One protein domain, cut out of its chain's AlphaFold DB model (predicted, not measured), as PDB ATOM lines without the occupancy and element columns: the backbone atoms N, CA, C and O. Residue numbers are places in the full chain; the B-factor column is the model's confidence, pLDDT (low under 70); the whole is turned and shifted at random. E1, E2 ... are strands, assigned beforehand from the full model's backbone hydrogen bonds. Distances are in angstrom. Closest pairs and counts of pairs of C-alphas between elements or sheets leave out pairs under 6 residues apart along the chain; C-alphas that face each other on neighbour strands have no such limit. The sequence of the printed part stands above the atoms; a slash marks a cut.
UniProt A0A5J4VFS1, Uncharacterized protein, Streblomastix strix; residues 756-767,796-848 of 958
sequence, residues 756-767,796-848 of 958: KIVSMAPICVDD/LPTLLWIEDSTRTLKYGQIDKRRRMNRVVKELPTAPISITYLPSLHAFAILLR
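AT A GLANCE: This is residues 756 to 767 and 796 to 848 of the 958 residues of an uncharacterized protein of Streblomastix strix (UniProt A0A5J4VFS1). Two small sheets lie far apart, the three strands E1, E2, E3 at one end and the hairpin E4, E5 at the other, joined by one long link whose residues 815 to 826 stand free. The printed part has 65 residues, 28 of them in five strands, E1 to E5 along the chain; both sheets are antiparallel, the class all strand. It is extended, radius of gyration of the C-alphas 19.1 A, spanning 58 by 24 by 21 A.

HOW THE PARTS SIT: Start at inner strand E2, residues 799 to 803. Its antiparallel neighbour E1, residues 757 to 762, has N 758 2.8 A from O 802. E3, residues 809 to 812, forms a hairpin with E2; N 801 and O 810 are 2.8 A apart. E4, residues 831 to 837, and E5, residues 842 to 847, form a hairpin at 162 degrees, with N 835 2.9 A from O 844. E3 and E4 are apart.

IN THESE COORDINATES: Find C-alpha 757 at (-18.261, 0.195, -14.273), where E1 begins. E4 runs 16.6 A; E5 runs 15.5 A to C-alpha 847 at (4.549, -4.249, 8.660).

THE WHOLE: Residues 768 to 795 are cut out, a 9.0 A gap between C-alphas 767 and 796. Residues 764 to 767, 815 to 823 and 838 to 842 have pLDDT under 70.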
ATOM      1  N   LYS A 756     -13.970   1.612 -12.592       82.50
ATOM      2  CA  LYS A 756     -15.272   1.172 -12.101       82.50
ATOM      3  C   LYS A 756     -16.335   1.286 -13.197       82.50
ATOM      4  O   LYS A 756     -16.468   2.311 -13.862       82.50
ATOM      5  N   ILE A 757     -17.125   0.225 -13.351       85.25
ATOM      6  CA  ILE A 757     -18.261   0.195 -14.273       85.25
ATOM      7  C   ILE A 757     -19.495   0.736 -13.547       85.25
ATOM      8  O   ILE A 757     -19.948   0.165 -12.551       85.25
ATOM      9  N   VAL A 758     -20.046   1.833 -14.060       83.69
ATOM     10  CA  VAL A 758     -21.248   2.482 -13.522       83.69
ATOM     11  C   VAL A 758     -22.502   1.741 -13.961       83.69
ATOM     12  O   VAL A 758     -23.371   1.465 -13.143       83.69
ATOM     13  N   SER A 759     -22.580   1.394 -15.243       84.81
ATOM     14  CA  SER A 759     -23.711   0.689 -15.843       84.81
ATOM     15  C   SER A 759     -23.204  -0.203 -16.967       84.81
ATOM     16  O   SER A 759     -22.187   0.106 -17.594       84.81
ATOM     17  N   MET A 760     -23.890  -1.315 -17.203       86.50
ATOM     18  CA  MET A 760     -23.592  -2.220 -18.304       86.50
ATOM     19  C   MET A 760     -24.877  -2.828 -18.861       86.50
ATOM     20  O   MET A 760     -25.875  -2.916 -18.155       86.50
ATOM     21  N   ALA A 761     -24.847  -3.232 -20.123       84.50
ATOM     22  CA  ALA A 761     -25.945  -3.924 -20.780       84.50
ATOM     23  C   ALA A 761     -25.392  -4.867 -21.858       84.50
ATOM     24  O   ALA A 761     -24.471  -4.474 -22.584       84.50
ATOM     25  N   PRO A 762     -25.924  -6.093 -21.983       82.25
ATOM     26  CA  PRO A 762     -25.617  -6.944 -23.122       82.25
ATOM     27  C   PRO A 762     -26.183  -6.326 -24.404       82.25
ATOM     28  O   PRO A 762     -27.213  -5.646 -24.381       82.25
ATOM     29  N   ILE A 763     -25.493  -6.547 -25.520       80.00
ATOM     30  CA  ILE A 763     -25.941  -6.119 -26.844       80.00
ATOM     31  C   ILE A 763     -25.853  -7.290 -27.820       80.00
ATOM     32  O   ILE A 763     -24.846  -7.988 -27.883       80.00
ATOM     33  N   CYS A 764     -26.906  -7.470 -28.609       69.50
ATOM     34  CA  CYS A 764     -26.911  -8.370 -29.754       69.50
ATOM     35  C   CYS A 764     -26.938  -7.510 -31.015       69.50
ATOM     36  O   CYS A 764     -27.832  -6.678 -31.176       69.50
ATOM     37  N   VAL A 765     -25.949  -7.681 -31.889       65.12
ATOM     38  CA  VAL A 765     -25.950  -7.051 -33.211       65.12
ATOM     39  C   VAL A 765     -26.547  -8.061 -34.190       65.12
ATOM     40  O   VAL A 765     -25.997  -9.144 -34.357       65.12
ATOM     41  N   ASP A 766     -27.697  -7.729 -34.784       58.84
ATOM     42  CA  ASP A 766     -28.384  -8.593 -35.752       58.84
ATOM     43  C   ASP A 766     -27.550  -8.725 -37.043       58.84
ATOM     44  O   ASP A 766     -27.461  -7.779 -37.830       58.84
ATOM     45  N   ASP A 767     -26.995  -9.914 -37.297       52.28
ATOM     46  CA  ASP A 767     -26.210 -10.246 -38.502       52.28
ATOM     47  C   ASP A 767     -27.015 -10.154 -39.821       52.28
ATOM     48  O   ASP A 767     -26.454 -10.070 -40.918       52.28
ATOM     49  N   LEU A 796     -18.300  -9.122 -33.564       70.75
ATOM     50  CA  LEU A 796     -19.293  -8.138 -33.159       70.75
ATOM     51  C   LEU A 796     -19.266  -7.929 -31.638       70.75
ATOM     52  O   LEU A 796     -19.047  -8.878 -30.873       70.75
ATOM     53  N   PRO A 797     -19.459  -6.685 -31.177       74.00
ATOM     54  CA  PRO A 797     -19.483  -6.402 -29.758       74.00
ATOM     55  C   PRO A 797     -20.720  -7.040 -29.119       74.00
ATOM     56  O   PRO A 797     -21.797  -7.069 -29.706       74.00
ATOM     57  N   THR A 798     -20.538  -7.556 -27.908       78.06
ATOM     58  CA  THR A 798     -21.554  -8.307 -27.144       78.06
ATOM     59  C   THR A 798     -21.937  -7.603 -25.845       78.06
ATOM     60  O   THR A 798     -22.935  -7.940 -25.217       78.06
ATOM     61  N   LEU A 799     -21.164  -6.593 -25.436       84.12
ATOM     62  CA  LEU A 799     -21.377  -5.863 -24.196       84.12
ATOM     63  C   LEU A 799     -21.172  -4.360 -24.397       84.12
ATOM     64  O   LEU A 799     -20.218  -3.933 -25.050       84.12
ATOM     65  N   LEU A 800     -22.038  -3.574 -23.766       88.44
ATOM     66  CA  LEU A 800     -21.967  -2.123 -23.635       88.44
ATOM     67  C   LEU A 800     -21.760  -1.765 -22.156       88.44
ATOM     68  O   LEU A 800     -22.400  -2.353 -21.286       88.44
ATOM     69  N   TRP A 801     -20.893  -0.805 -21.843       89.06
ATOM     70  CA  TRP A 801     -20.699  -0.334 -20.469       89.06
ATOM     71  C   TRP A 801     -20.291   1.137 -20.392       89.06
ATOM     72  O   TRP A 801     -19.771   1.714 -21.344       89.06
ATOM     73  N   ILE A 802     -20.523   1.737 -19.225       87.25
ATOM     74  CA  ILE A 802     -20.114   3.101 -18.886       87.25
ATOM     75  C   ILE A 802     -19.071   3.031 -17.773       87.25
ATOM     76  O   ILE A 802     -19.323   2.449 -16.718       87.25
ATOM     77  N   GLU A 803     -17.908   3.631 -18.002       84.62
ATOM     78  CA  GLU A 803     -16.857   3.781 -16.985       84.62
ATOM     79  C   GLU A 803     -17.051   5.060 -16.159       84.62
ATOM     80  O   GLU A 803     -17.474   6.085 -16.691       84.62
ATOM     81  N   ASP A 804     -16.709   5.016 -14.872       81.12
ATOM     82  CA  ASP A 804     -16.984   6.094 -13.908       81.12
ATOM     83  C   ASP A 804     -16.149   7.367 -14.153       81.12
ATOM     84  O   ASP A 804     -16.687   8.470 -14.257       81.12
ATOM     85  N   SER A 805     -14.836   7.221 -14.336       80.25
ATOM     86  CA  SER A 805     -13.882   8.323 -14.541       80.25
ATOM     87  C   SER A 805     -14.088   9.047 -15.858       80.25
ATOM     88  O   SER A 805     -14.002  10.273 -15.912       80.25
ATOM     89  N   THR A 806     -14.337   8.300 -16.932       79.88
ATOM     90  CA  THR A 806     -14.473   8.885 -18.268       79.88
ATOM     91  C   THR A 806     -15.915   9.264 -18.578       79.88
ATOM     92  O   THR A 806     -16.137  10.099 -19.453       79.88
ATOM     93  N   ARG A 807     -16.897   8.655 -17.893       84.94
ATOM     94  CA  ARG A 807     -18.331   8.732 -18.228       84.94
ATOM     95  C   ARG A 807     -18.605   8.447 -19.707       84.94
ATOM     96  O   ARG A 807     -19.581   8.935 -20.270       84.94
ATOM     97  N   THR A 808     -17.723   7.676 -20.345       83.94
ATOM     98  CA  THR A 808     -17.837   7.323 -21.759       83.94
ATOM     99  C   THR A 808     -18.575   6.008 -21.908       83.94
ATOM    100  O   THR A 808     -18.337   5.061 -21.157       83.94
ATOM    101  N   LEU A 809     -19.466   5.964 -22.894       86.69
ATOM    102  CA  LEU A 809     -20.115   4.739 -23.326       86.69
ATOM    103  C   LEU A 809     -19.142   3.949 -24.206       86.69
ATOM    104  O   LEU A 809     -18.701   4.448 -25.242       86.69
ATOM    105  N   LYS A 810     -18.808   2.727 -23.795       87.25
ATOM    106  CA  LYS A 810     -17.919   1.810 -24.512       87.25
ATOM    107  C   LYS A 810     -18.663   0.538 -24.880       87.25
ATOM    108  O   LYS A 810     -19.548   0.109 -24.148       87.25
ATOM    109  N   TYR A 811     -18.282  -0.072 -25.995       87.44
ATOM    110  CA  TYR A 811     -18.776  -1.374 -26.425       87.44
ATOM    111  C   TYR A 811     -17.605  -2.289 -26.769       87.44
ATOM    112  O   TYR A 811     -16.519  -1.825 -27.117       87.44
ATOM    113  N   GLY A 812     -17.815  -3.596 -26.668       84.06
ATOM    114  CA  GLY A 812     -16.779  -4.572 -26.972       84.06
ATOM    115  C   GLY A 812     -17.209  -6.003 -26.690       84.06
ATOM    116  O   GLY A 812     -18.383  -6.290 -26.465       84.06
ATOM    117  N   GLN A 813     -16.234  -6.905 -26.713       81.12
ATOM    118  CA  GLN A 813     -16.414  -8.312 -26.375       81.12
ATOM    119  C   GLN A 813     -15.597  -8.658 -25.129       81.12
ATOM    120  O   GLN A 813     -14.532  -8.092 -24.876       81.12
ATOM    121  N   ILE A 814     -16.089  -9.619 -24.355       76.88
ATOM    122  CA  ILE A 814     -15.347 -10.169 -23.225       76.88
ATOM    123  C   ILE A 814     -14.275 -11.125 -23.750       76.88
ATOM    124  O   ILE A 814     -14.581 -12.153 -24.358       76.88
ATOM    125  N   ASP A 815     -13.009 -10.802 -23.475       69.56
ATOM    126  CA  ASP A 815     -11.883 -11.687 -23.775       69.56
ATOM    127  C   ASP A 815     -12.040 -13.000 -22.986       69.56
ATOM    128  O   ASP A 815     -12.064 -13.021 -21.752       69.56
ATOM    129  N   LYS A 816     -12.141 -14.126 -23.700       68.88
ATOM    130  CA  LYS A 816     -12.218 -15.465 -23.090       68.88
ATOM    131  C   LYS A 816     -10.871 -15.908 -22.505       68.88
ATOM    132  O   LYS A 816     -10.827 -16.871 -21.729       68.88
ATOM    133  N   ARG A 817      -9.766 -15.233 -22.857       63.62
ATOM    134  CA  ARG A 817      -8.423 -15.532 -22.346       63.62
ATOM    135  C   ARG A 817      -8.330 -15.146 -20.874       63.62
ATOM    136  O   ARG A 817      -8.663 -14.041 -20.459       63.62
ATOM    137  N   ARG A 818      -7.823 -16.070 -20.056       62.47
ATOM    138  CA  ARG A 818      -7.621 -15.822 -18.624       62.47
ATOM    139  C   ARG A 818      -6.409 -14.919 -18.433       62.47
ATOM    140  O   ARG A 818      -5.283 -15.334 -18.696       62.47
ATOM    141  N   ARG A 819      -6.640 -13.709 -17.931       58.50
ATOM    142  CA  ARG A 819      -5.585 -12.821 -17.433       58.50
ATOM    143  C   ARG A 819      -5.690 -12.711 -15.919       58.50
ATOM    144  O   ARG A 819      -6.777 -12.753 -15.350       58.50
ATOM    145  N   MET A 820      -4.541 -12.623 -15.260       65.75
ATOM    146  CA  MET A 820      -4.479 -12.446 -13.815       65.75
ATOM    147  C   MET A 820      -4.680 -10.966 -13.486       65.75
ATOM    148  O   MET A 820      -3.826 -10.141 -13.808       65.75
ATOM    149  N   ASN A 821      -5.791 -10.639 -12.828       58.34
ATOM    150  CA  ASN A 821      -6.045  -9.277 -12.361       58.34
ATOM    151  C   ASN A 821      -5.181  -8.990 -11.128       58.34
ATOM    152  O   ASN A 821      -5.171  -9.766 -10.171       58.34
ATOM    153  N   ARG A 822      -4.469  -7.859 -11.136       64.69
ATOM    154  CA  ARG A 822      -3.632  -7.416 -10.017       64.69
ATOM    155  C   ARG A 822      -4.271  -6.201  -9.351       64.69
ATOM    156  O   ARG A 822      -4.321  -5.133  -9.945       64.69
ATOM    157  N   VAL A 823      -4.709  -6.359  -8.103       62.72
ATOM    158  CA  VAL A 823      -5.156  -5.245  -7.251       62.72
ATOM    159  C   VAL A 823      -4.019  -4.872  -6.306       62.72
ATOM    160  O   VAL A 823      -3.494  -5.735  -5.601       62.72
ATOM    161  N   VAL A 824      -3.631  -3.598  -6.293       72.25
ATOM    162  CA  VAL A 824      -2.577  -3.075  -5.414       72.25
ATOM    163  C   VAL A 824      -3.233  -2.274  -4.292       72.25
ATOM    164  O   VAL A 824      -4.027  -1.378  -4.558       72.25
ATOM    165  N   LYS A 825      -2.922  -2.611  -3.037       76.50
ATOM    166  CA  LYS A 825      -3.261  -1.791  -1.868       76.50
ATOM    167  C   LYS A 825      -1.984  -1.201  -1.297       76.50
ATOM    168  O   LYS A 825      -1.041  -1.946  -1.029       76.50
ATOM    169  N   GLU A 826      -1.974   0.111  -1.111       78.56
ATOM    170  CA  GLU A 826      -0.865   0.788  -0.453       78.56
ATOM    171  C   GLU A 826      -0.874   0.469   1.043       78.56
ATOM    172  O   GLU A 826      -1.919   0.449   1.697       78.56
ATOM    173  N   LEU A 827       0.309   0.165   1.564       81.12
ATOM    174  CA  LEU A 827       0.556  -0.084   2.977       81.12
ATOM    175  C   LEU A 827       1.461   1.036   3.488       81.12
ATOM    176  O   LEU A 827       2.306   1.512   2.729       81.12
ATOM    177  N   PRO A 828       1.330   1.447   4.761       80.94
ATOM    178  CA  PRO A 828       2.108   2.566   5.286       80.94
ATOM    179  C   PRO A 828       3.616   2.273   5.294       80.94
ATOM    180  O   PRO A 828       4.419   3.197   5.227       80.94
ATOM    181  N   THR A 829       4.016   0.997   5.342       84.69
ATOM    182  CA  THR A 829       5.418   0.568   5.288       84.69
ATOM    183  C   THR A 829       5.583  -0.795   4.603       84.69
ATOM    184  O   THR A 829       4.612  -1.428   4.182       84.69
ATOM    185  N   ALA A 830       6.835  -1.255   4.466       83.00
ATOM    186  CA  ALA A 830       7.159  -2.508   3.795       83.00
ATOM    187  C   ALA A 830       6.564  -3.724   4.542       83.00
ATOM    188  O   ALA A 830       6.847  -3.904   5.734       83.00
ATOM    189  N   PRO A 831       5.782  -4.584   3.862       89.56
ATOM    190  CA  PRO A 831       5.265  -5.803   4.465       89.56
ATOM    191  C   PRO A 831       6.386  -6.827   4.675       89.56
ATOM    192  O   PRO A 831       7.210  -7.061   3.794       89.56
ATOM    193  N   ILE A 832       6.396  -7.456   5.849       89.19
ATOM    194  CA  ILE A 832       7.314  -8.537   6.232       89.19
ATOM    195  C   ILE A 832       6.652  -9.898   5.994       89.19
ATOM    196  O   ILE A 832       7.281 -10.829   5.501       89.19
ATOM    197  N   SER A 833       5.380 -10.024   6.371       89.19
ATOM    198  CA  SER A 833       4.625 -11.270   6.273       89.19
ATOM    199  C   SER A 833       3.144 -10.978   6.070       89.19
ATOM    200  O   SER A 833       2.640  -9.953   6.527       89.19
ATOM    201  N   ILE A 834       2.448 -11.885   5.394       90.31
ATOM    202  CA  ILE A 834       1.004 -11.838   5.177       90.31
ATOM    203  C   ILE A 834       0.409 -13.200   5.528       90.31
ATOM    204  O   ILE A 834       0.953 -14.242   5.162       90.31
ATOM    205  N   THR A 835      -0.718 -13.204   6.231       88.00
ATOM    206  CA  THR A 835      -1.482 -14.421   6.509       88.00
ATOM    207  C   THR A 835      -2.974 -14.161   6.352       88.00
ATOM    208  O   THR A 835      -3.467 -13.079   6.673       88.00
ATOM    209  N   TYR A 836      -3.696 -15.147   5.826       82.06
ATOM    210  CA  TYR A 836      -5.151 -15.108   5.729       82.06
ATOM    211  C   TYR A 836      -5.761 -15.750   6.976       82.06
ATOM    212  O   TYR A 836      -5.325 -16.821   7.396       82.06
ATOM    213  N   LEU A 837      -6.771 -15.100   7.553       74.50
ATOM    214  CA  LEU A 837      -7.523 -15.553   8.719       74.50
ATOM    215  C   LEU A 837      -8.954 -15.911   8.277       74.50
ATOM    216  O   LEU A 837      -9.821 -15.031   8.278       74.50
ATOM    217  N   PRO A 838      -9.231 -17.180   7.908       54.84
ATOM    218  CA  PRO A 838     -10.527 -17.580   7.355       54.84
ATOM    219  C   PRO A 838     -11.704 -17.264   8.275       54.84
ATOM    220  O   PRO A 838     -12.730 -16.788   7.811       54.84
ATOM    221  N   SER A 839     -11.542 -17.460   9.588       59.28
ATOM    222  CA  SER A 839     -12.604 -17.240  10.579       59.28
ATOM    223  C   SER A 839     -13.039 -15.780  10.719       59.28
ATOM    224  O   SER A 839     -14.133 -15.525  11.203       59.28
ATOM    225  N   LEU A 840     -12.185 -14.834  10.318       57.47
ATOM    226  CA  LEU A 840     -12.466 -13.395  10.356       57.47
ATOM    227  C   LEU A 840     -12.660 -12.807   8.953       57.47
ATOM    228  O   LEU A 840     -12.870 -11.605   8.826       57.47
ATOM    229  N   HIS A 841     -12.518 -13.624   7.901       66.31
ATOM    230  CA  HIS A 841     -12.446 -13.180   6.508       66.31
ATOM    231  C   HIS A 841     -11.464 -12.006   6.288       66.31
ATOM    232  O   HIS A 841     -11.717 -11.112   5.481       66.31
ATOM    233  N   ALA A 842     -10.321 -12.015   6.988       69.81
ATOM    234  CA  ALA A 842      -9.360 -10.909   7.010       69.81
ATOM    235  C   ALA A 842      -7.937 -11.351   6.632       69.81
ATOM    236  O   ALA A 842      -7.566 -12.513   6.795       69.81
ATOM    237  N   PHE A 843      -7.118 -10.406   6.163       78.94
ATOM    238  CA  PHE A 843      -5.674 -10.591   6.005       78.94
ATOM    239  C   PHE A 843      -4.949  -9.851   7.125       78.94
ATOM    240  O   PHE A 843      -5.147  -8.650   7.297       78.94
ATOM    241  N   ALA A 844      -4.092 -10.553   7.860       85.94
ATOM    242  CA  ALA A 844      -3.154  -9.931   8.783       85.94
ATOM    243  C   ALA A 844      -1.820  -9.723   8.060       85.94
ATOM    244  O   ALA A 844      -1.257 -10.665   7.493       85.94
ATOM    245  N   ILE A 845      -1.336  -8.481   8.056       88.69
ATOM    246  CA  ILE A 845      -0.092  -8.084   7.398       88.69
ATOM    247  C   ILE A 845       0.843  -7.530   8.469       88.69
ATOM    248  O   ILE A 845       0.523  -6.542   9.125       88.69
ATOM    249  N   LEU A 846       1.996  -8.170   8.647       88.75
ATOM    250  CA  LEU A 846       3.056  -7.668   9.512       88.75
ATOM    251  C   LEU A 846       3.847  -6.611   8.745       88.75
ATOM    252  O   LEU A 846       4.394  -6.903   7.681       88.75
ATOM    253  N   LEU A 847       3.917  -5.403   9.289       87.94
ATOM    254  CA  LEU A 847       4.549  -4.249   8.660       87.94
ATOM    255  C   LEU A 847       5.853  -3.888   9.378       87.94
ATOM    256  O   LEU A 847       5.944  -3.995  10.599       87.94
ATOM    257  N   ARG A 848       6.871  -3.454   8.627       80.56
ATOM    258  CA  ARG A 848       8.107  -2.912   9.202       80.56
ATOM    259  C   ARG A 848       7.912  -1.431   9.488       80.56
ATOM    260  O   ARG A 848       8.002  -0.621   8.574       80.56
TER     261      ARG A 848